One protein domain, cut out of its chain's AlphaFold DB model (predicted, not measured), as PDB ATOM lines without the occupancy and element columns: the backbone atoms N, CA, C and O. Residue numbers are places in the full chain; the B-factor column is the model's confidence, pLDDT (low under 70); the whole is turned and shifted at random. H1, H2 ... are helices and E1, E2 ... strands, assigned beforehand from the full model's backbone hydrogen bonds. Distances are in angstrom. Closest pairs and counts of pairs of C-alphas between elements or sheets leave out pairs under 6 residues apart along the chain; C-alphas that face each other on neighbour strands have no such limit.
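This is residues 4 to 179 of the 223 residues of an uncharacterized protein of Vibrio sp. CAIM 722 (UniProt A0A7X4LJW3). A body of helices is built round the long helix H6, which runs slantwise through its core between H3 and H5, while H1 and H2, one after the other in a row, lie between H3 and H7. Away from the helices, at one end of the long axis, a small hairpin of two strands, E1 and E2, lies at the tip of a two-legged arm that makes much of the length. The printed part has 176 residues and is mostly helix, with named elements in the order H1, H2, H3, H4, E1, E2, H5, H6, H7; E1 and E2 form an antiparallel sheet. It is only just compact, close to loose, with a radius of gyration of the C-alphas of 18.4 A, and its elongated outline spans 59 by 37 by 34 A.

H1, residues 4 to 13, begins at C-alpha 4 (137.280, 86.116, 168.129). H2 is residues 15 to 23, H3 residues 28 to 41, 19.4 A long, and H4 residues 44 to 47. E1, residues 58 to 60, and E2, residues 66 to 68, follow. H5, residues 83 to 98, measures 22.2 A, and H6, residues 107 to 130, measures 34.7 A. H7, residues 157 to 177, measures 29.7 A and ends at C-alpha 177 (153.597, 111.787, 160.539).

H6 is the hub, touching five helices. It touches H3, closest at the C-alphas of Gly 41 and Ala 119, 3.8 A, the same way at a steep tilt of 36 degrees, only just past shallow. H5 and H6 form a helical hairpin, C-alphas 93 and 117 being closest at 4.9 A. H6 touches H1 with residues 122 to 126 alone, H4 with 119 to 126 alone and H7 with 125 to 129 alone; the closest C-alphas are 10 and 122, 7.1 A, 44 and 123, 6.0 A, and 129 and 160, 6.8 A. H7 touches H1 at 9 degrees, closest at C-alphas 12 and 165, 5.2 A. H7 touches H2 at 10 degrees with residues 168 to 176 alone, closest at C-alphas 16 and 172, 5.0 A. H2 and H3 form a helical hairpin, closest at C-alphas 21 and 31, 5.6 A. H3 and H7 are apart. In the hairpin E1 and E2, N 59 and O 67 are 2.9 A apart, within hydrogen-bond range. Every O i to N i+4 pair is within range in H1, H2, H3, H5, H6 and H7; H4 is too short for one.

The C-alphas of Gly 64 and Asn 179 are the two farthest apart, at 63.6 A. The printed part has no cut. The links E2 to H5 and H6 to H7 are long. Mean pLDDT of the printed part is 83.3, with residues 55 to 58, 68, 101 to 105, 150 to 154 and 179 under 70.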
ATOM      1  N   LYS A   4     137.323  84.844 167.388       78.69
ATOM      2  CA  LYS A   4     137.280  86.116 168.129       78.69
ATOM      3  C   LYS A   4     138.573  86.904 167.912       78.69
ATOM      4  O   LYS A   4     138.493  88.093 167.619       78.69
ATOM      5  N   GLY A   5     139.727  86.240 167.963       76.94
ATOM      6  CA  GLY A   5     141.027  86.837 167.662       76.94
ATOM      7  C   GLY A   5     141.107  87.396 166.238       76.94
ATOM      8  O   GLY A   5     141.583  88.517 166.064       76.94
ATOM      9  N   HIS A   6     140.543  86.704 165.237       82.12
ATOM     10  CA  HIS A   6     140.443  87.236 163.865       82.12
ATOM     11  C   HIS A   6     139.635  88.528 163.796       82.12
ATOM     12  O   HIS A   6     140.084  89.499 163.199       82.12
ATOM     13  N   ARG A   7     138.471  88.581 164.453       83.75
ATOM     14  CA  ARG A   7     137.627  89.787 164.462       83.75
ATOM     15  C   ARG A   7     138.315  90.972 165.130       83.75
ATOM     16  O   ARG A   7     138.231  92.084 164.621       83.75
ATOM     17  N   ILE A   8     138.981  90.730 166.259       80.88
ATOM     18  CA  ILE A   8     139.737  91.757 166.981       80.88
ATOM     19  C   ILE A   8     140.876  92.263 166.098       80.88
ATOM     20  O   ILE A   8     140.993  93.464 165.886       80.88
ATOM     21  N   THR A   9     141.662  91.355 165.521       81.81
ATOM     22  CA  THR A   9     142.772  91.708 164.630       81.81
ATOM     23  C   THR A   9     142.273  92.527 163.440       81.81
ATOM     24  O   THR A   9     142.760  93.631 163.236       81.81
ATOM     25  N   ALA A  10     141.221  92.077 162.752       85.25
ATOM     26  CA  ALA A  10     140.595  92.804 161.649       85.25
ATOM     27  C   ALA A  10     140.155  94.224 162.040       85.25
ATOM     28  O   ALA A  10     140.488  95.185 161.352       85.25
ATOM     29  N   ALA A  11     139.443  94.384 163.160       84.25
ATOM     30  CA  ALA A  11     138.972  95.693 163.612       84.25
ATOM     31  C   ALA A  11     140.122  96.674 163.899       84.25
ATOM     32  O   ALA A  11     139.973  97.884 163.739       84.25
ATOM     33  N   LEU A  12     141.269  96.153 164.323       81.50
ATOM     34  CA  LEU A  12     142.412  96.942 164.757       81.50
ATOM     35  C   LEU A  12     143.364  97.274 163.595       81.50
ATOM     36  O   LEU A  12     143.959  98.355 163.563       81.50
ATOM     37  N   THR A  13     143.474  96.390 162.604       86.06
ATOM     38  CA  THR A  13     144.445  96.509 161.506       86.06
ATOM     39  C   THR A  13     143.948  97.332 160.330       86.06
ATOM     40  O   THR A  13     144.771  97.853 159.582       86.06
ATOM     41  N   VAL A  14     142.630  97.526 160.188       91.44
ATOM     42  CA  VAL A  14     142.038  98.373 159.129       91.44
ATOM     43  C   VAL A  14     142.455  99.846 159.218       91.44
ATOM     44  O   VAL A  14     142.361 100.575 158.233       91.44
ATOM     45  N   SER A  15     142.970 100.288 160.367       88.56
ATOM     46  CA  SER A  15     143.526 101.635 160.548       88.56
ATOM     47  C   SER A  15     144.666 101.948 159.567       88.56
ATOM     48  O   SER A  15     144.767 103.070 159.071       88.56
ATOM     49  N   VAL A  16     145.489 100.955 159.222       89.62
ATOM     50  CA  VAL A  16     146.637 101.126 158.321       89.62
ATOM     51  C   VAL A  16     146.217 101.392 156.869       89.62
ATOM     52  O   VAL A  16     146.633 102.426 156.340       89.62
ATOM     53  N   PRO A  17     145.373 100.568 156.210       92.25
ATOM     54  CA  PRO A  17     144.902 100.877 154.861       92.25
ATOM     55  C   PRO A  17     144.109 102.192 154.790       92.25
ATOM     56  O   PRO A  17     144.206 102.887 153.781       92.25
ATOM     57  N   ILE A  18     143.402 102.593 155.859       92.94
ATOM     58  CA  ILE A  18     142.761 103.919 155.942       92.94
ATOM     59  C   ILE A  18     143.808 105.031 155.851       92.94
ATOM     60  O   ILE A  18     143.701 105.917 155.003       92.94
ATOM     61  N   VAL A  19     144.826 104.990 156.713       90.69
ATOM     62  CA  VAL A  19     145.848 106.042 156.765       90.69
ATOM     63  C   VAL A  19     146.654 106.101 155.470       90.69
ATOM     64  O   VAL A  19     146.896 107.196 154.964       90.69
ATOM     65  N   ILE A  20     147.022 104.948 154.905       88.69
ATOM     66  CA  ILE A  20     147.706 104.876 153.608       88.69
ATOM     67  C   ILE A  20     146.825 105.480 152.514       88.69
ATOM     68  O   ILE A  20     147.291 106.338 151.769       88.69
ATOM     69  N   GLY A  21     145.551 105.091 152.446       90.69
ATOM     70  CA  GLY A  21     144.619 105.594 151.441       90.69
ATOM     71  C   GLY A  21     144.429 107.108 151.504       90.69
ATOM     72  O   GLY A  21     144.509 107.775 150.476       90.69
ATOM     73  N   ILE A  22     144.273 107.667 152.710       91.62
ATOM     74  CA  ILE A  22     144.180 109.121 152.919       91.62
ATOM     75  C   ILE A  22     145.479 109.816 152.488       91.62
ATOM     76  O   ILE A  22     145.431 110.830 151.792       91.62
ATOM     77  N   LYS A  23     146.643 109.274 152.866       86.62
ATOM     78  CA  LYS A  23     147.958 109.845 152.528       86.62
ATOM     79  C   LYS A  23     148.274 109.825 151.039       86.62
ATOM     80  O   LYS A  23     148.960 110.724 150.563       86.62
ATOM     81  N   GLN A  24     147.790 108.812 150.331       86.69
ATOM     82  CA  GLN A  24     147.959 108.660 148.887       86.69
ATOM     83  C   GLN A  24     146.806 109.288 148.093       86.69
ATOM     84  O   GLN A  24     146.746 109.128 146.879       86.69
ATOM     85  N   HIS A  25     145.897 110.008 148.763       88.69
ATOM     86  CA  HIS A  25     144.737 110.655 148.149       88.69
ATOM     87  C   HIS A  25     143.867 109.696 147.316       88.69
ATOM     88  O   HIS A  25     143.305 110.083 146.290       88.69
ATOM     89  N   LEU A  26     143.740 108.440 147.758       89.69
ATOM     90  CA  LEU A  26     142.884 107.466 147.089       89.69
ATOM     91  C   LEU A  26     141.402 107.875 147.206       89.69
ATOM     92  O   LEU A  26     140.971 108.340 148.265       89.69
ATOM     93  N   PRO A  27     140.586 107.647 146.162       92.44
ATOM     94  CA  PRO A  27     139.139 107.773 146.253       92.44
ATOM     95  C   PRO A  27     138.547 106.935 147.395       92.44
ATOM     96  O   PRO A  27     138.907 105.770 147.581       92.44
ATOM     97  N   TRP A  28     137.566 107.497 148.110       94.75
ATOM     98  CA  TRP A  28     136.886 106.825 149.225       94.75
ATOM     99  C   TRP A  28     136.386 105.403 148.921       94.75
ATOM    100  O   TRP A  28     136.566 104.543 149.784       94.75
ATOM    101  N   PRO A  29     135.820 105.097 147.732       95.12
ATOM    102  CA  PRO A  29     135.419 103.727 147.409       95.12
ATOM    103  C   PRO A  29     136.580 102.721 147.438       95.12
ATOM    104  O   PRO A  29     136.411 101.606 147.923       95.12
ATOM    105  N   ILE A  30     137.780 103.116 146.997       94.81
ATOM    106  CA  ILE A  30     138.974 102.254 147.022       94.81
ATOM    107  C   ILE A  30     139.439 102.029 148.464       94.81
ATOM    108  O   ILE A  30     139.778 100.905 148.843       94.81
ATOM    109  N   ILE A  31     139.410 103.078 149.295       95.50
ATOM    110  CA  ILE A  31     139.724 102.972 150.728       95.50
ATOM    111  C   ILE A  31     138.743 102.011 151.406       95.50
ATOM    112  O   ILE A  31     139.167 101.106 152.123       95.50
ATOM    113  N   ALA A  32     137.442 102.148 151.134       96.75
ATOM    114  CA  ALA A  32     136.412 101.263 151.673       96.75
ATOM    115  C   ALA A  32     136.646  99.798 151.273       96.75
ATOM    116  O   ALA A  32     136.599  98.911 152.127       96.75
ATOM    117  N   MET A  33     136.986  99.540 150.008       97.19
ATOM    118  CA  MET A  33     137.326  98.187 149.561       97.19
ATOM    119  C   MET A  33     138.616  97.664 150.188       97.19
ATOM    120  O   MET A  33     138.691  96.479 150.493       97.19
ATOM    121  N   SER A  34     139.592  98.528 150.464       96.81
ATOM    122  CA  SER A  34     140.810  98.149 151.193       96.81
ATOM    123  C   SER A  34     140.519  97.758 152.645       96.81
ATOM    124  O   SER A  34     141.128  96.829 153.168       96.81
ATOM    125  N   ILE A  35     139.554  98.412 153.297       96.00
ATOM    126  CA  ILE A  35     139.089  98.048 154.645       96.00
ATOM    127  C   ILE A  35     138.402  96.679 154.622       96.00
ATOM    128  O   ILE A  35     138.752  95.809 155.417       96.00
ATOM    129  N   ILE A  36     137.452  96.480 153.701       96.38
ATOM    130  CA  ILE A  36     136.719  95.211 153.551       96.38
ATOM    131  C   ILE A  36     137.693  94.078 153.228       96.38
ATOM    132  O   ILE A  36     137.675  93.037 153.885       96.38
ATOM    133  N   GLY A  37     138.582  94.321 152.264       96.50
ATOM    134  CA  GLY A  37     139.657  93.416 151.895       96.50
ATOM    135  C   GLY A  37     140.508  93.059 153.103       96.50
ATOM    136  O   GLY A  37     140.697  91.884 153.362       96.50
ATOM    137  N   CYS A  38     140.959  94.035 153.897       95.50
ATOM    138  CA  CYS A  38     141.768  93.782 155.094       95.50
ATOM    139  C   CYS A  38     141.042  92.932 156.134       95.50
ATOM    140  O   CYS A  38     141.620  91.965 156.628       95.50
ATOM    141  N   ALA A  39     139.778  93.237 156.423       93.75
ATOM    142  CA  ALA A  39     138.995  92.460 157.374       93.75
ATOM    143  C   ALA A  39     138.834  90.993 156.939       93.75
ATOM    144  O   ALA A  39     138.920  90.099 157.777       93.75
ATOM    145  N   TRP A  40     138.649  90.753 155.638       94.25
ATOM    146  CA  TRP A  40     138.600  89.408 155.063       94.25
ATOM    147  C   TRP A  40     139.985  88.744 154.998       94.25
ATOM    148  O   TRP A  40     140.148  87.577 155.326       94.25
ATOM    149  N   GLY A  41     141.019  89.508 154.660       93.31
ATOM    150  CA  GLY A  41     142.404  89.053 154.565       93.31
ATOM    151  C   GLY A  41     142.937  88.456 155.860       93.31
ATOM    152  O   GLY A  41     143.690  87.491 155.830       93.31
ATOM    153  N   VAL A  42     142.498  88.979 157.008       92.19
ATOM    154  CA  VAL A  42     142.863  88.443 158.329       92.19
ATOM    155  C   VAL A  42     142.388  86.998 158.534       92.19
ATOM    156  O   VAL A  42     142.933  86.315 159.395       92.19
ATOM    157  N   THR A  43     141.411  86.499 157.773       90.56
ATOM    158  CA  THR A  43     141.010  85.078 157.792       90.56
ATOM    159  C   THR A  43     141.465  84.307 156.559       90.56
ATOM    160  O   THR A  43     141.408  83.081 156.567       90.56
ATOM    161  N   ALA A  44     141.970  84.986 155.527       87.44
ATOM    162  CA  ALA A  44     142.292  84.364 154.248       87.44
ATOM    163  C   ALA A  44     143.265  83.168 154.345       87.44
ATOM    164  O   ALA A  44     142.982  82.162 153.694       87.44
ATOM    165  N   PRO A  45     144.345  83.184 155.160       85.69
ATOM    166  CA  PRO A  45     145.204  82.006 155.330       85.69
ATOM    167  C   PRO A  45     144.472  80.761 155.856       85.69
ATOM    168  O   PRO A  45     144.829  79.643 155.490       85.69
ATOM    169  N   ASP A  46     143.433  80.933 156.674       86.44
ATOM    170  CA  ASP A  46     142.618  79.824 157.185       86.44
ATOM    171  C   ASP A  46     141.532  79.405 156.184       86.44
ATOM    172  O   ASP A  46     141.218  78.221 156.054       86.44
ATOM    173  N   ASP A  47     140.948  80.373 155.473       86.06
ATOM    174  CA  ASP A  47     139.838  80.145 154.542       86.06
ATOM    175  C   ASP A  47     140.290  79.439 153.253       86.06
ATOM    176  O   ASP A  47     139.513  78.704 152.646       86.06
ATOM    177  N   VAL A  48     141.549  79.626 152.842       86.50
ATOM    178  CA  VAL A  48     142.140  78.939 151.676       86.50
ATOM    179  C   VAL A  48     142.645  77.527 151.997       86.50
ATOM    180  O   VAL A  48     143.182  76.845 151.122       86.50
ATOM    181  N   GLU A  49     142.469  77.052 153.232       84.25
ATOM    182  CA  GLU A  49     142.748  75.660 153.582       84.25
ATOM    183  C   GLU A  49     141.718  74.730 152.937       84.25
ATOM    184  O   GLU A  49     140.524  74.775 153.237       84.25
ATOM    185  N   ILE A  50     142.193  73.834 152.071       81.88
ATOM    186  CA  ILE A  50     141.340  72.830 151.435       81.88
ATOM    187  C   ILE A  50     140.911  71.823 152.501       81.88
ATOM    188  O   ILE A  50     141.732  71.078 153.037       81.88
ATOM    189  N   ARG A  51     139.615  71.807 152.806       80.88
ATOM    190  CA  ARG A  51     138.995  70.899 153.774       80.88
ATOM    191  C   ARG A  51     138.289  69.762 153.050       80.88
ATOM    192  O   ARG A  51     137.599  69.992 152.062       80.88
ATOM    193  N   TYR A  52     138.434  68.550 153.567       80.56
ATOM    194  CA  TYR A  52     137.709  67.376 153.104       80.56
ATOM    195  C   TYR A  52     137.065  66.658 154.291       80.56
ATOM    196  O   TYR A  52     137.542  66.721 155.427       80.56
ATOM    197  N   THR A  53     135.949  65.994 154.019       74.06
ATOM    198  CA  THR A  53     135.223  65.189 155.000       74.06
ATOM    199  C   THR A  53     135.037  63.811 154.395       74.06
ATOM    200  O   THR A  53     134.438  63.685 153.330       74.06
ATOM    201  N   THR A  54     135.569  62.787 155.053       70.56
ATOM    202  CA  THR A  54     135.414  61.390 154.631       70.56
ATOM    203  C   THR A  54     134.249  60.757 155.393       70.56
ATOM    204  O   THR A  54     134.052  61.062 156.568       70.56
ATOM    205  N   GLU A  55     133.482  59.851 154.776       63.97
ATOM    206  CA  GLU A  55     132.362  59.163 155.454       63.97
ATOM    207  C   GLU A  55     132.807  58.376 156.700       63.97
ATOM    208  O   GLU A  55     132.047  58.245 157.658       63.97
ATOM    209  N   SER A  56     134.059  57.911 156.726       63.53
ATOM    210  CA  SER A  56     134.667  57.222 157.870       63.53
ATOM    211  C   SER A  56     135.091  58.146 159.015       63.53
ATOM    212  O   SER A  56     135.391  57.659 160.102       63.53
ATOM    213  N   ASP A  57     135.122  59.464 158.803       65.62
ATOM    214  CA  ASP A  57     135.555  60.451 159.797       65.62
ATOM    215  C   ASP A  57     134.351  60.963 160.597       65.62
ATOM    216  O   ASP A  57     134.016  62.150 160.597       65.62
ATOM    217  N   THR A  58     133.657  60.031 161.251       69.25
ATOM    218  CA  THR A  58     132.603  60.353 162.214       69.25
ATOM    219  C   THR A  58     133.133  60.151 163.626       69.25
ATOM    220  O   THR A  58     133.389  59.021 164.037       69.25
ATOM    221  N   GLU A  59     133.288  61.236 164.380       73.69
ATOM    222  CA  GLU A  59     133.486  61.149 165.824       73.69
ATOM    223  C   GLU A  59     132.132  60.989 166.510       73.69
ATOM    224  O   GLU A  59     131.129  61.595 166.120       73.69
ATOM    225  N   ILE A  60     132.102  60.133 167.527       75.31
ATOM    226  CA  ILE A  60     130.958  60.000 168.419       75.31
ATOM    227  C   ILE A  60     131.242  60.927 169.598       75.31
ATOM    228  O   ILE A  60     132.184  60.695 170.353       75.31
ATOM    229  N   ASN A  61     130.451  61.989 169.725       77.12
ATOM    230  CA  ASN A  61     130.516  62.902 170.860       77.12
ATOM    231  C   ASN A  61     130.126  62.176 172.161       77.12
ATOM    232  O   ASN A  61     129.481  61.125 172.136       77.12
ATOM    233  N   GLU A  62     130.454  62.762 173.315       78.06
ATOM    234  CA  GLU A  62     130.097  62.210 174.637       78.06
ATOM    235  C   GLU A  62     128.578  62.016 174.832       78.06
ATOM    236  O   GLU A  62     128.155  61.194 175.642       78.06
ATOM    237  N   ASP A  63     127.749  62.728 174.062       79.88
ATOM    238  CA  ASP A  63     126.283  62.620 174.045       79.88
ATOM    239  C   ASP A  63     125.741  61.556 173.064       79.88
ATOM    240  O   ASP A  63     124.527  61.393 172.926       79.88
ATOM    241  N   GLY A  64     126.622  60.827 172.370       74.88
ATOM    242  CA  GLY A  64     126.272  59.823 171.364       74.88
ATOM    243  C   GLY A  64     125.937  60.392 169.981       74.88
ATOM    244  O   GLY A  64     125.631  59.621 169.066       74.88
ATOM    245  N   SER A  65     125.997  61.715 169.788       78.88
ATOM    246  CA  SER A  65     125.793  62.333 168.478       78.88
ATOM    247  C   SER A  65     126.995  62.107 167.557       78.88
ATOM    248  O   SER A  65     128.150  62.099 167.981       78.88
ATOM    249  N   LYS A  66     126.713  61.892 166.269       72.44
ATOM    250  CA  LYS A  66     127.730  61.734 165.227       72.44
ATOM    251  C   LYS A  66     128.133  63.109 164.705       72.44
ATOM    252  O   LYS A  66     127.326  63.773 164.055       72.44
ATOM    253  N   ALA A  67     129.369  63.516 164.960       70.38
ATOM    254  CA  ALA A  67     129.963  64.702 164.364       70.38
ATOM    255  C   ALA A  67     130.872  64.295 163.202       70.38
ATOM    256  O   ALA A  67     131.736  63.431 163.340       70.38
ATOM    257  N   HIS A  68     130.688  64.929 162.047       68.00
ATOM    258  CA  HIS A  68     131.631  64.786 160.944       68.00
ATOM    259  C   HIS A  68     132.879  65.617 161.236       68.00
ATOM    260  O   HIS A  68     132.802  66.843 161.353       68.00
ATOM    261  N   VAL A  69     134.030  64.955 161.338       70.69
ATOM    262  CA  VAL A  69     135.315  65.624 161.534       70.69
ATOM    263  C   VAL A  69     135.844  66.044 160.168       70.69
ATOM    264  O   VAL A  69     136.197  65.215 159.333       70.69
ATOM    265  N   SER A  70     135.891  67.353 159.929       70.94
ATOM    266  CA  SER A  70     136.509  67.911 158.726       70.94
ATOM    267  C   SER A  70     138.028  67.959 158.905       70.94
ATOM    268  O   SER A  70     138.527  68.615 159.823       70.94
ATOM    269  N   LYS A  71     138.761  67.273 158.026       76.38
ATOM    270  CA  LYS A  71     140.229  67.292 157.969       76.38
ATOM    271  C   LYS A  71     140.697  68.265 156.890       76.38
ATOM    272  O   LYS A  71     139.957  68.581 155.960       76.38
ATOM    273  N   THR A  72     141.921  68.761 157.004       76.50
ATOM    274  CA  THR A  72     142.546  69.601 155.973       76.50
ATOM    275  C   THR A  72     143.453  68.747 155.085       76.50
ATOM    276  O   THR A  72     144.153  67.871 155.584       76.50
ATOM    277  N   LEU A  73     143.428  68.976 153.764       77.69
ATOM    278  CA  LEU A  73     144.241  68.242 152.776       77.69
ATOM    279  C   LEU A  73     145.741  68.438 153.026       77.69
ATOM    280  O   LEU A  73     146.534  67.517 152.858       77.69
ATOM    281  N   PHE A  74     146.104  69.645 153.448       77.12
ATOM    282  CA  PHE A  74     147.424  69.983 153.956       77.12
ATOM    283  C   PHE A  74     147.313  70.341 155.434       77.12
ATOM    284  O   PHE A  74     146.257  70.790 155.882       77.12
ATOM    285  N   ASP A  75     148.397  70.172 156.189       77.62
ATOM    286  CA  ASP A  75     148.431  70.579 157.593       77.62
ATOM    287  C   ASP A  75     148.012  72.046 157.748       77.62
ATOM    288  O   ASP A  75     148.452  72.909 156.979       77.62
ATOM    289  N   HIS A  76     147.190  72.338 158.762       79.50
ATOM    290  CA  HIS A  76     146.919  73.717 159.174       79.50
ATOM    291  C   HIS A  76     148.255  74.426 159.414       79.50
ATOM    292  O   HIS A  76     149.135  73.867 160.081       79.50
ATOM    293  N   ARG A  77     148.411  75.645 158.882       77.81
ATOM    294  CA  ARG A  77     149.701  76.367 158.822       77.81
ATOM    295  C   ARG A  77     150.733  75.740 157.884       77.81
ATOM    296  O   ARG A  77     151.939  75.821 158.116       77.81
ATOM    297  N   GLY A  78     150.260  75.052 156.855       82.25
ATOM    298  CA  GLY A  78     151.048  74.565 155.732       82.25
ATOM    299  C   GLY A  78     151.086  75.602 154.613       82.25
ATOM    300  O   GLY A  78     151.441  76.756 154.832       82.25
ATOM    301  N   MET A  79     150.696  75.187 153.409       82.62
ATOM    302  CA  MET A  79     150.810  75.984 152.182       82.62
ATOM    303  C   MET A  79     150.064  77.328 152.231       82.62
ATOM    304  O   MET A  79     150.515  78.301 151.638       82.62
ATOM    305  N   SER A  80     148.947  77.409 152.956       85.94
ATOM    306  CA  SER A  80     148.162  78.642 153.065       85.94
ATOM    307  C   SER A  80     148.794  79.714 153.958       85.94
ATOM    308  O   SER A  80     148.423  80.882 153.863       85.94
ATOM    309  N   HIS A  81     149.759  79.341 154.804       91.56
ATOM    310  CA  HIS A  81     150.447  80.240 155.740       91.56
ATOM    311  C   HIS A  81     151.878  80.556 155.295       91.56
ATOM    312  O   HIS A  81     152.766  80.804 156.111       91.56
ATOM    313  N   ASP A  82     152.100  80.515 153.987       92.19
ATOM    314  CA  ASP A  82     153.390  80.771 153.377       92.19
ATOM    315  C   ASP A  82     153.766  82.257 153.411       92.19
ATOM    316  O   ASP A  82     153.158  83.087 152.728       92.19
ATOM    317  N   ILE A  83     154.781  82.602 154.204       89.62
ATOM    318  CA  ILE A  83     155.189  84.000 154.386       89.62
ATOM    319  C   ILE A  83     155.639  84.628 153.059       89.62
ATOM    320  O   ILE A  83     155.228  85.750 152.758       89.62
ATOM    321  N   ALA A  84     156.462  83.942 152.261       89.81
ATOM    322  CA  ALA A  84     156.975  84.497 151.011       89.81
ATOM    323  C   ALA A  84     155.857  84.766 150.000       89.81
ATOM    324  O   ALA A  84     155.863  85.820 149.363       89.81
ATOM    325  N   LEU A  85     154.878  83.867 149.887       92.00
ATOM    326  CA  LEU A  85     153.714  84.038 149.022       92.00
ATOM    327  C   LEU A  85     152.931  85.292 149.402       92.00
ATOM    328  O   LEU A  85     152.652  86.128 148.543       92.00
ATOM    329  N   TRP A  86     152.597  85.458 150.682       93.81
ATOM    330  CA  TRP A  86     151.815  86.611 151.126       93.81
ATOM    331  C   TRP A  86     152.593  87.925 151.012       93.81
ATOM    332  O   TRP A  86     152.007  88.944 150.644       93.81
ATOM    333  N   ILE A  87     153.915  87.911 151.225       91.00
ATOM    334  CA  ILE A  87     154.782  89.069 150.955       91.00
ATOM    335  C   ILE A  87     154.792  89.401 149.460       91.00
ATOM    336  O   ILE A  87     154.684  90.575 149.096       91.00
ATOM    337  N   ALA A  88     154.898  88.399 148.586       89.94
ATOM    338  CA  ALA A  88     154.885  88.594 147.140       89.94
ATOM    339  C   ALA A  88     153.537  89.157 146.664       89.94
ATOM    340  O   ALA A  88     153.512  90.141 145.925       89.94
ATOM    341  N   LEU A  89     152.420  88.599 147.144       93.12
ATOM    342  CA  LEU A  89     151.071  89.076 146.833       93.12
ATOM    343  C   LEU A  89     150.833  90.502 147.341       93.12
ATOM    344  O   LEU A  89     150.248  91.309 146.621       93.12
ATOM    345  N   PHE A  90     151.309  90.839 148.542       93.62
ATOM    346  CA  PHE A  90     151.235  92.204 149.067       93.62
ATOM    347  C   PHE A  90     152.100  93.184 148.269       93.62
ATOM    348  O   PHE A  90     151.668  94.287 147.955       93.62
ATOM    349  N   SER A  91     153.314  92.781 147.892       88.75
ATOM    350  CA  SER A  91     154.201  93.617 147.073       88.75
ATOM    351  C   SER A  91     153.588  93.877 145.696       88.75
ATOM    352  O   SER A  91     153.593  95.008 145.209       88.75
ATOM    353  N   PHE A  92     152.996  92.844 145.091       90.00
ATOM    354  CA  PHE A  92     152.262  92.959 143.837       90.00
ATOM    355  C   PHE A  92     151.032  93.864 143.970       90.00
ATOM    356  O   PHE A  92     150.841  94.752 143.143       90.00
ATOM    357  N   SER A  93     150.214  93.684 145.012       93.19
ATOM    358  CA  SER A  93     149.014  94.498 145.228       93.19
ATOM    359  C   SER A  93     149.355  95.967 145.502       93.19
ATOM    360  O   SER A  93     148.679  96.852 144.981       93.19
ATOM    361  N   TRP A  94     150.449  96.234 146.226       89.81
ATOM    362  CA  TRP A  94     151.010  97.573 146.418       89.81
ATOM    363  C   TRP A  94     151.401  98.211 145.084       89.81
ATOM    364  O   TRP A  94     150.987  99.329 144.778       89.81
ATOM    365  N   TRP A  95     152.175  97.492 144.267       87.25
ATOM    366  CA  TRP A  95     152.564  97.961 142.939       87.25
ATOM    367  C   TRP A  95     151.354  98.235 142.051       87.25
ATOM    368  O   TRP A  95     151.272  99.293 141.424       87.25
ATOM    369  N   TRP A  96     150.379  97.331 142.048       88.12
ATOM    370  CA  TRP A  96     149.189  97.466 141.223       88.12
ATOM    371  C   TRP A  96     148.322  98.661 141.642       88.12
ATOM    372  O   TRP A  96     147.830  99.390 140.780       88.12
ATOM    373  N   LEU A  97     148.189  98.910 142.949       88.94
ATOM    374  CA  LEU A  97     147.393 100.016 143.479       88.94
ATOM    375  C   LEU A  97     148.069 101.389 143.318       88.94
ATOM    376  O   LEU A  97     147.377 102.355 143.008       88.94
ATOM    377  N   PHE A  98     149.387 101.494 143.531       83.88
ATOM    378  CA  PHE A  98     150.064 102.797 143.662       83.88
ATOM    379  C   PHE A  98     150.992 103.184 142.510       83.88
ATOM    380  O   PHE A  98     151.280 104.367 142.341       83.88
ATOM    381  N   ILE A  99     151.507 102.218 141.753       77.38
ATOM    382  CA  ILE A  99     152.543 102.464 140.735       77.38
ATOM    383  C   ILE A  99     152.008 102.211 139.337       77.38
ATOM    384  O   ILE A  99     152.315 102.944 138.392       77.38
ATOM    385  N   SER A 100     151.249 101.132 139.186       70.31
ATOM    386  CA  SER A 100     150.828 100.687 137.876       70.31
ATOM    387  C   SER A 100     149.910 101.735 137.242       70.31
ATOM    388  O   SER A 100     148.892 102.124 137.805       70.31
ATOM    389  N   HIS A 101     150.264 102.171 136.035       65.38
ATOM    390  CA  HIS A 101     149.399 103.014 135.206       65.38
ATOM    391  C   HIS A 101     148.338 102.162 134.481       65.38
ATOM    392  O   HIS A 101     147.659 102.636 133.569       65.38
ATOM    393  N   PHE A 102     148.224 100.875 134.845       56.62
ATOM    394  CA  PHE A 102     147.308  99.928 134.229       56.62
ATOM    395  C   PHE A 102     145.865 100.331 134.548       56.62
ATOM    396  O   PHE A 102     145.393 100.206 135.682       56.62
ATOM    397  N   HIS A 103     145.193 100.826 133.506       55.06
ATOM    398  CA  HIS A 103     143.766 101.128 133.423       55.06
ATOM    399  C   HIS A 103     143.189 101.787 134.683       55.06
ATOM    400  O   HIS A 103     142.443 101.175 135.444       55.06
ATOM    401  N   HIS A 104     143.503 103.065 134.884       56.53
ATOM    402  CA  HIS A 104     142.596 103.948 135.613       56.53
ATOM    403  C   HIS A 104     141.444 104.290 134.666       56.53
ATOM    404  O   HIS A 104     141.672 104.875 133.607       56.53
ATOM    405  N   GLY A 105     140.220 103.880 134.990       65.69
ATOM    406  CA  GLY A 105     139.062 104.209 134.151       65.69
ATOM    407  C   GLY A 105     137.838 103.337 134.381       65.69
ATOM    408  O   GLY A 105     136.715 103.816 134.249       65.69
ATOM    409  N   GLU A 106     138.033 102.089 134.802       82.69
ATOM    410  CA  GLU A 106     136.938 101.205 135.190       82.69
ATOM    411  C   GLU A 106     136.899 101.070 136.710       82.69
ATOM    412  O   GLU A 106     137.785 100.469 137.321       82.69
ATOM    413  N   LEU A 107     135.834 101.600 137.318       85.69
ATOM    414  CA  LEU A 107     135.621 101.567 138.767       85.69
ATOM    415  C   LEU A 107     135.823 100.158 139.345       85.69
ATOM    416  O   LEU A 107     136.435 100.017 140.397       85.69
ATOM    417  N   ALA A 108     135.369  99.112 138.649       88.62
ATOM    418  CA  ALA A 108     135.512  97.727 139.097       88.62
ATOM    419  C   ALA A 108     136.977  97.316 139.334       88.62
ATOM    420  O   ALA A 108     137.279  96.705 140.360       88.62
ATOM    421  N   TRP A 109     137.896  97.692 138.439       89.88
ATOM    422  CA  TRP A 109     139.318  97.376 138.586       89.88
ATOM    423  C   TRP A 109     139.963  98.153 139.729       89.88
ATOM    424  O   TRP A 109     140.744  97.588 140.491       89.88
ATOM    425  N   ASP A 110     139.598  99.420 139.907       90.19
ATOM    426  CA  ASP A 110     140.114 100.236 141.007       90.19
ATOM    427  C   ASP A 110     139.611  99.743 142.378       90.19
ATOM    428  O   ASP A 110     140.371  99.702 143.351       90.19
ATOM    429  N   LEU A 111     138.362  99.271 142.452       93.81
ATOM    430  CA  LEU A 111     137.830  98.592 143.636       93.81
ATOM    431  C   LEU A 111     138.552  97.261 143.902       93.81
ATOM    432  O   LEU A 111     138.870  96.967 145.056       93.81
ATOM    433  N   ALA A 112     138.852  96.481 142.858       93.44
ATOM    434  CA  ALA A 112     139.588  95.222 142.973       93.44
ATOM    435  C   ALA A 112     141.028  95.432 143.473       93.44
ATOM    436  O   ALA A 112     141.475  94.690 144.348       93.44
ATOM    437  N   LYS A 113     141.725  96.475 142.995       93.00
ATOM    438  CA  LYS A 113     143.056  96.872 143.496       93.00
ATOM    439  C   LYS A 113     143.017  97.151 144.998       93.00
ATOM    440  O   LYS A 113     143.818  96.594 145.746       93.00
ATOM    441  N   GLY A 114     142.053  97.963 145.445       94.75
ATOM    442  CA  GLY A 114     141.852  98.255 146.866       94.75
ATOM    443  C   GLY A 114     141.574  96.991 147.680       94.75
ATOM    444  O   GLY A 114     142.238  96.738 148.683       94.75
ATOM    445  N   ALA A 115     140.647  96.148 147.215       96.56
ATOM    446  CA  ALA A 115     140.305  94.892 147.878       96.56
ATOM    447  C   ALA A 115     141.509  93.947 148.013       96.56
ATOM    448  O   ALA A 115     141.751  93.425 149.102       96.56
ATOM    449  N   LEU A 116     142.292  93.760 146.944       95.88
ATOM    450  CA  LEU A 116     143.478  92.902 146.955       95.88
ATOM    451  C   LEU A 116     144.567  93.452 147.883       95.88
ATOM    452  O   LEU A 116     145.161  92.694 148.655       95.88
ATOM    453  N   PHE A 117     144.810  94.765 147.846       95.75
ATOM    454  CA  PHE A 117     145.744  95.432 148.752       95.75
ATOM    455  C   PHE A 117     145.356  95.210 150.215       95.75
ATOM    456  O   PHE A 117     146.165  94.736 151.014       95.75
ATOM    457  N   GLY A 118     144.089  95.464 150.545       95.81
ATOM    458  CA  GLY A 118     143.537  95.179 151.860       95.81
ATOM    459  C   GLY A 118     143.730  93.720 152.263       95.81
ATOM    460  O   GLY A 118     144.297  93.448 153.318       95.81
ATOM    461  N   ALA A 119     143.292  92.783 151.420       96.50
ATOM    462  CA  ALA A 119     143.312  91.351 151.716       96.50
ATOM    463  C   ALA A 119     144.722  90.820 151.977       96.50
ATOM    464  O   ALA A 119     144.961  90.142 152.974       96.50
ATOM    465  N   THR A 120     145.676  91.186 151.127       96.00
ATOM    466  CA  THR A 120     147.073  90.763 151.279       96.00
ATOM    467  C   THR A 120     147.730  91.380 152.515       96.00
ATOM    468  O   THR A 120     148.448  90.683 153.230       96.00
ATOM    469  N   TYR A 121     147.415  92.637 152.847       94.69
ATOM    470  CA  TYR A 121     147.839  93.246 154.110       94.69
ATOM    471  C   TYR A 121     147.246  92.522 155.328       94.69
ATOM    472  O   TYR A 121     147.967  92.188 156.267       94.69
ATOM    473  N   GLY A 122     145.938  92.244 155.313       94.38
ATOM    474  CA  GLY A 122     145.257  91.514 156.386       94.38
ATOM    475  C   GLY A 122     145.860  90.128 156.621       94.38
ATOM    476  O   GLY A 122     146.111  89.756 157.768       94.38
ATOM    477  N   ALA A 123     146.170  89.404 155.545       94.25
ATOM    478  CA  ALA A 123     146.807  88.095 155.617       94.25
ATOM    479  C   ALA A 123     148.221  88.169 156.208       94.25
ATOM    480  O   ALA A 123     148.571  87.360 157.062       94.25
ATOM    481  N   LEU A 124     149.019  89.181 155.851       93.25
ATOM    482  CA  LEU A 124     150.322  89.397 156.487       93.25
ATOM    483  C   LEU A 124     150.195  89.647 157.990       93.25
ATOM    484  O   LEU A 124     150.981  89.105 158.766       93.25
ATOM    485  N   ILE A 125     149.196  90.422 158.424       91.56
ATOM    486  CA  ILE A 125     148.975  90.619 159.858       91.56
ATOM    487  C   ILE A 125     148.547  89.318 160.539       91.56
ATOM    488  O   ILE A 125     149.015  89.046 161.643       91.56
ATOM    489  N   HIS A 126     147.726  88.489 159.890       90.81
ATOM    490  CA  HIS A 126     147.428  87.149 160.394       90.81
ATOM    491  C   HIS A 126     148.718  86.346 160.615       90.81
ATOM    492  O   HIS A 126     148.921  85.806 161.699       90.81
ATOM    493  N   LEU A 127     149.626  86.299 159.635       90.62
ATOM    494  CA  LEU A 127     150.884  85.555 159.781       90.62
ATOM    495  C   LEU A 127     151.766  86.117 160.898       90.62
ATOM    496  O   LEU A 127     152.349  85.354 161.666       90.62
ATOM    497  N   LEU A 128     151.831  87.444 161.033       88.06
ATOM    498  CA  LEU A 128     152.532  88.094 162.142       88.06
ATOM    499  C   LEU A 128     151.904  87.742 163.496       88.06
ATOM    500  O   LEU A 128     152.635  87.558 164.467       88.06
ATOM    501  N   ALA A 129     150.578  87.602 163.555       85.88
ATOM    502  CA  ALA A 129     149.861  87.094 164.724       85.88
ATOM    503  C   ALA A 129     150.181  85.628 165.017       85.88
ATOM    504  O   ALA A 129     150.058  85.180 166.154       85.88
ATOM    505  N   ASP A 130     150.587  84.871 164.006       85.62
ATOM    506  CA  ASP A 130     150.900  83.460 164.148       85.62
ATOM    507  C   ASP A 130     152.358  83.186 164.531       85.62
ATOM    508  O   ASP A 130     152.623  82.145 165.132       85.62
ATOM    509  N   LEU A 131     153.285  84.124 164.306       85.88
ATOM    510  CA  LEU A 131     154.699  83.981 164.682       85.88
ATOM    511  C   LEU A 131     154.947  83.719 166.181       85.88
ATOM    512  O   LEU A 131     155.826  82.908 166.485       85.88
ATOM    513  N   PRO A 132     154.235  84.357 167.134       82.44
ATOM    514  CA  PRO A 132     154.408  84.068 168.556       82.44
ATOM    515  C   PRO A 132     153.953  82.661 168.961       82.44
ATOM    516  O   PRO A 132     154.437  82.132 169.958       82.44
ATOM    517  N   ASN A 133     153.048  82.036 168.201       81.56
ATOM    518  CA  ASN A 133     152.483  80.736 168.551       81.56
ATOM    519  C   ASN A 133     153.535  79.611 168.540       81.56
ATOM    520  O   ASN A 133     154.548  79.662 167.846       81.56
ATOM    521  N   GLY A 134     153.259  78.537 169.288       76.56
ATOM    522  CA  GLY A 134     154.152  77.373 169.380       76.56
ATOM    523  C   GLY A 134     154.219  76.505 168.114       76.56
ATOM    524  O   GLY A 134     155.099  75.660 168.005       76.56
ATOM    525  N   ARG A 135     153.308  76.698 167.150       83.69
ATOM    526  CA  ARG A 135     153.347  76.012 165.848       83.69
ATOM    527  C   ARG A 135     153.974  76.921 164.801       83.69
ATOM    528  O   ARG A 135     153.468  78.018 164.582       83.69
ATOM    529  N   SER A 136     155.017  76.426 164.141       87.62
ATOM    530  CA  SER A 136     155.737  77.148 163.093       87.62
ATOM    531  C   SER A 136     154.931  77.301 161.805       87.62
ATOM    532  O   SER A 136     154.164  76.409 161.437       87.62
ATOM    533  N   ILE A 137     155.150  78.412 161.101       90.19
ATOM    534  CA  ILE A 137     154.620  78.701 159.759       90.19
ATOM    535  C   ILE A 137     155.766  78.664 158.729       90.19
ATOM    536  O   ILE A 137     156.904  78.988 159.085       90.19
ATOM    537  N   PRO A 138     155.538  78.217 157.485       91.00
ATOM    538  CA  PRO A 138     156.586  78.123 156.472       91.00
ATOM    539  C   PRO A 138     157.007  79.494 155.924       91.00
ATOM    540  O   PRO A 138     156.182  80.378 155.704       91.00
ATOM    541  N   LEU A 139     158.307  79.655 155.661       88.44
ATOM    542  CA  LEU A 139     158.840  80.796 154.910       88.44
ATOM    543  C   LEU A 139     158.585  80.661 153.405       88.44
ATOM    544  O   LEU A 139     158.333  81.671 152.765       88.44
ATOM    545  N   PHE A 140     158.670  79.439 152.871       88.38
ATOM    546  CA  PHE A 140     158.421  79.082 151.469       88.38
ATOM    547  C   PHE A 140     157.649  77.760 151.395       88.38
ATOM    548  O   PHE A 140     157.715  76.987 152.367       88.38
ATOM    549  N   PRO A 141     157.008  77.423 150.254       79.44
ATOM    550  CA  PRO A 141     156.223  76.206 150.175       79.44
ATOM    551  C   PRO A 141     157.180  75.027 150.331       79.44
ATOM    552  O   PRO A 141     158.151  74.916 149.585       79.44
ATOM    553  N   PHE A 142     156.946  74.183 151.341       79.50
ATOM    554  CA  PHE A 142     157.828  73.060 151.710       79.50
ATOM    555  C   PHE A 142     159.235  73.459 152.209       79.50
ATOM    556  O   PHE A 142     160.135  72.623 152.275       79.50
ATOM    557  N   GLY A 143     159.431  74.727 152.572       83.88
ATOM    558  CA  GLY A 143     160.710  75.289 152.997       83.88
ATOM    559  C   GLY A 143     160.918  75.358 154.519       83.88
ATOM    560  O   GLY A 143     160.184  74.738 155.296       83.88
ATOM    561  N   PRO A 144     161.929  76.131 154.970       88.06
ATOM    562  CA  PRO A 144     162.182  76.351 156.390       88.06
ATOM    563  C   PRO A 144     160.965  76.982 157.066       88.06
ATOM    564  O   PRO A 144     160.284  77.830 156.490       88.06
ATOM    565  N   ARG A 145     160.697  76.570 158.304       90.31
ATOM    566  CA  ARG A 145     159.565  77.055 159.098       90.31
ATOM    567  C   ARG A 145     160.065  77.927 160.241       90.31
ATOM    568  O   ARG A 145     161.128  77.663 160.798       90.31
ATOM    569  N   VAL A 146     159.286  78.936 160.608       86.69
ATOM    570  CA  VAL A 146     159.622  79.895 161.663       86.69
ATOM    571  C   VAL A 146     158.513  79.983 162.706       86.69
ATOM    572  O   VAL A 146     157.325  79.941 162.392       86.69
ATOM    573  N   CYS A 147     158.918  80.105 163.962       87.06
ATOM    574  CA  CYS A 147     158.097  80.540 165.086       87.06
ATOM    575  C   CYS A 147     159.022  81.147 166.138       87.06
ATOM    576  O   CYS A 147     160.171  80.732 166.298       87.06
ATOM    577  N   LEU A 148     158.513  82.132 166.865       81.69
ATOM    578  CA  LEU A 148     159.265  82.815 167.913       81.69
ATOM    579  C   LEU A 148     159.143  82.097 169.266       81.69
ATOM    580  O   LEU A 148     159.852  82.458 170.200       81.69
ATOM    581  N   HIS A 149     158.261  81.090 169.373       79.31
ATOM    582  CA  HIS A 149     157.929  80.393 170.625       79.31
ATOM    583  C   HIS A 149     157.633  81.369 171.769       79.31
ATOM    584  O   HIS A 149     158.019  81.165 172.923       79.31
ATOM    585  N   LEU A 150     156.967  82.472 171.433       69.81
ATOM    586  CA  LEU A 150     156.699  83.521 172.385       69.81
ATOM    587  C   LEU A 150     155.411  83.193 173.130       69.81
ATOM    588  O   LEU A 150     154.309  83.476 172.669       69.81
ATOM    589  N   TRP A 151     155.618  82.727 174.365       59.84
ATOM    590  CA  TRP A 151     154.608  82.644 175.410       59.84
ATOM    591  C   TRP A 151     153.587  81.547 175.075       59.84
ATOM    592  O   TRP A 151     153.536  81.012 173.967       59.84
ATOM    593  N   LYS A 152     152.742  81.172 176.036       67.06
ATOM    594  CA  LYS A 152     151.571  80.339 175.747       67.06
ATOM    595  C   LYS A 152     150.538  81.179 174.980       67.06
ATOM    596  O   LYS A 152     149.493  81.521 175.516       67.06
ATOM    597  N   ALA A 153     150.867  81.605 173.762       58.34
ATOM    598  CA  ALA A 153     150.107  82.585 172.986       58.34
ATOM    599  C   ALA A 153     148.659  82.141 172.723       58.34
ATOM    600  O   ALA A 153     147.762  82.979 172.685       58.34
ATOM    601  N   SER A 154     148.405  80.828 172.683       61.66
ATOM    602  CA  SER A 154     147.051  80.265 172.650       61.66
ATOM    603  C   SER A 154     146.210  80.601 173.890       61.66
ATOM    604  O   SER A 154     144.990  80.656 173.792       61.66
ATOM    605  N   GLU A 155     146.834  80.832 175.050       70.00
ATOM    606  CA  GLU A 155     146.167  81.238 176.296       70.00
ATOM    607  C   GLU A 155     145.991  82.772 176.393       70.00
ATOM    608  O   GLU A 155     145.176  83.241 177.181       70.00
ATOM    609  N   ASN A 156     146.708  83.563 175.577       76.00
ATOM    610  CA  ASN A 156     146.771  85.033 175.665       76.00
ATOM    611  C   ASN A 156     146.457  85.749 174.334       76.00
ATOM    612  O   ASN A 156     147.030  86.796 174.026       76.00
ATOM    613  N   GLU A 157     145.522  85.226 173.540       70.69
ATOM    614  CA  GLU A 157     145.167  85.794 172.227       70.69
ATOM    615  C   GLU A 157     144.759  87.278 172.285       70.69
ATOM    616  O   GLU A 157     145.068  88.041 171.372       70.69
ATOM    617  N   ALA A 158     144.100  87.715 173.366       73.88
ATOM    618  CA  ALA A 158     143.707  89.115 173.546       73.88
ATOM    619  C   ALA A 158     144.922  90.051 173.653       73.88
ATOM    620  O   ALA A 158     144.928  91.128 173.056       73.88
ATOM    621  N   LEU A 159     145.966  89.625 174.372       77.06
ATOM    622  CA  LEU A 159     147.220  90.368 174.476       77.06
ATOM    623  C   LEU A 159     147.926  90.427 173.118       77.06
ATOM    624  O   LEU A 159     148.447  91.473 172.745       77.06
ATOM    625  N   MET A 160     147.904  89.334 172.355       77.25
ATOM    626  CA  MET A 160     148.495  89.291 171.017       77.25
ATOM    627  C   MET A 160     147.768  90.218 170.039       77.25
ATOM    628  O   MET A 160     148.410  91.022 169.366       77.25
ATOM    629  N   GLY A 161     146.432  90.187 170.031       75.00
ATOM    630  CA  GLY A 161     145.618  91.134 169.270       75.00
ATOM    631  C   GLY A 161     145.899  92.587 169.668       75.00
ATOM    632  O   GLY A 161     146.019  93.451 168.801       75.00
ATOM    633  N   PHE A 162     146.087  92.856 170.963       76.75
ATOM    634  CA  PHE A 162     146.466  94.182 171.457       76.75
ATOM    635  C   PHE A 162     147.866  94.615 170.996       76.75
ATOM    636  O   PHE A 162     148.035  95.744 170.544       76.75
ATOM    637  N   ILE A 163     148.868  93.735 171.049       80.38
ATOM    638  CA  ILE A 163     150.221  94.039 170.557       80.38
ATOM    639  C   ILE A 163     150.180  94.363 169.062       80.38
ATOM    640  O   ILE A 163     150.728  95.380 168.641       80.38
ATOM    641  N   LEU A 164     149.490  93.548 168.260       80.00
ATOM    642  CA  LEU A 164     149.349  93.784 166.820       80.00
ATOM    643  C   LEU A 164     148.628  95.090 166.519       80.00
ATOM    644  O   LEU A 164     149.003  95.790 165.580       80.00
ATOM    645  N   PHE A 165     147.630  95.448 167.322       79.31
ATOM    646  CA  PHE A 165     146.987  96.748 167.229       79.31
ATOM    647  C   PHE A 165     147.937  97.894 167.521       79.31
ATOM    648  O   PHE A 165     147.961  98.855 166.757       79.31
ATOM    649  N   VAL A 166     148.716  97.805 168.601       76.94
ATOM    650  CA  VAL A 166     149.691  98.838 168.954       76.94
ATOM    651  C   VAL A 166     150.714  98.976 167.832       76.94
ATOM    652  O   VAL A 166     150.943 100.086 167.364       76.94
ATOM    653  N   LEU A 167     151.263  97.871 167.326       81.31
ATOM    654  CA  LEU A 167     152.216  97.888 166.215       81.31
ATOM    655  C   LEU A 167     151.600  98.459 164.931       81.31
ATOM    656  O   LEU A 167     152.206  99.324 164.301       81.31
ATOM    657  N   SER A 168     150.380  98.047 164.581       76.38
ATOM    658  CA  SER A 168     149.656  98.563 163.410       76.38
ATOM    659  C   SER A 168     149.340 100.050 163.555       76.38
ATOM    660  O   SER A 168     149.524 100.816 162.616       76.38
ATOM    661  N   SER A 169     148.928 100.491 164.743       75.00
ATOM    662  CA  SER A 169     148.626 101.895 165.030       75.00
ATOM    663  C   SER A 169     149.884 102.752 165.022       75.00
ATOM    664  O   SER A 169     149.871 103.846 164.470       75.00
ATOM    665  N   LEU A 170     150.992 102.261 165.580       75.94
ATOM    666  CA  LEU A 170     152.285 102.941 165.519       75.94
ATOM    667  C   LEU A 170     152.783 103.044 164.076       75.94
ATOM    668  O   LEU A 170     153.269 104.102 163.684       75.94
ATOM    669  N   LEU A 171     152.612 101.990 163.272       80.00
ATOM    670  CA  LEU A 171     152.905 102.018 161.841       80.00
ATOM    671  C   LEU A 171     152.021 103.045 161.118       80.00
ATOM    672  O   LEU A 171     152.540 103.869 160.367       80.00
ATOM    673  N   ALA A 172     150.715 103.058 161.392       78.44
ATOM    674  CA  ALA A 172     149.780 104.037 160.844       78.44
ATOM    675  C   ALA A 172     150.184 105.469 161.225       78.44
ATOM    676  O   ALA A 172     150.321 106.323 160.357       78.44
ATOM    677  N   VAL A 173     150.466 105.737 162.502       77.94
ATOM    678  CA  VAL A 173     150.941 107.044 162.983       77.94
ATOM    679  C   VAL A 173     152.265 107.415 162.323       77.94
ATOM    680  O   VAL A 173     152.441 108.553 161.894       77.94
ATOM    681  N   ARG A 174     153.194 106.468 162.172       79.94
ATOM    682  CA  ARG A 174     154.470 106.703 161.490       79.94
ATOM    683  C   ARG A 174     154.270 107.068 160.019       79.94
ATOM    684  O   ARG A 174     154.945 107.977 159.542       79.94
ATOM    685  N   ILE A 175     153.345 106.412 159.323       79.38
ATOM    686  CA  ILE A 175     152.931 106.754 157.953       79.38
ATOM    687  C   ILE A 175     152.254 108.134 157.924       79.38
ATOM    688  O   ILE A 175     152.524 108.940 157.036       79.38
ATOM    689  N   ALA A 176     151.417 108.446 158.916       79.06
ATOM    690  CA  ALA A 176     150.708 109.719 159.022       79.06
ATOM    691  C   ALA A 176     151.651 110.911 159.278       79.06
ATOM    692  O   ALA A 176     151.454 111.987 158.712       79.06
ATOM    693  N   LEU A 177     152.671 110.730 160.115       79.06
ATOM    694  CA  LEU A 177     153.597 111.787 160.539       79.06
ATOM    695  C   LEU A 177     154.879 111.855 159.704       79.06
ATOM    696  O   LEU A 177     155.562 112.874 159.714       79.06
ATOM    697  N   GLY A 178     155.249 110.771 159.023       73.19
ATOM    698  CA  GLY A 178     156.461 110.725 158.216       73.19
ATOM    699  C   GLY A 178     156.362 111.608 156.974       73.19
ATOM    700  O   GLY A 178     155.304 111.701 156.347       73.19
ATOM    701  N   ASN A 179     157.493 112.203 156.578       63.69
ATOM    702  CA  ASN A 179     157.645 112.688 155.211       63.69
ATOM    703  C   ASN A 179     157.461 111.506 154.259       63.69
ATOM    704  O   ASN A 179     158.010 110.425 154.485       63.69
TER     705      ASN A 179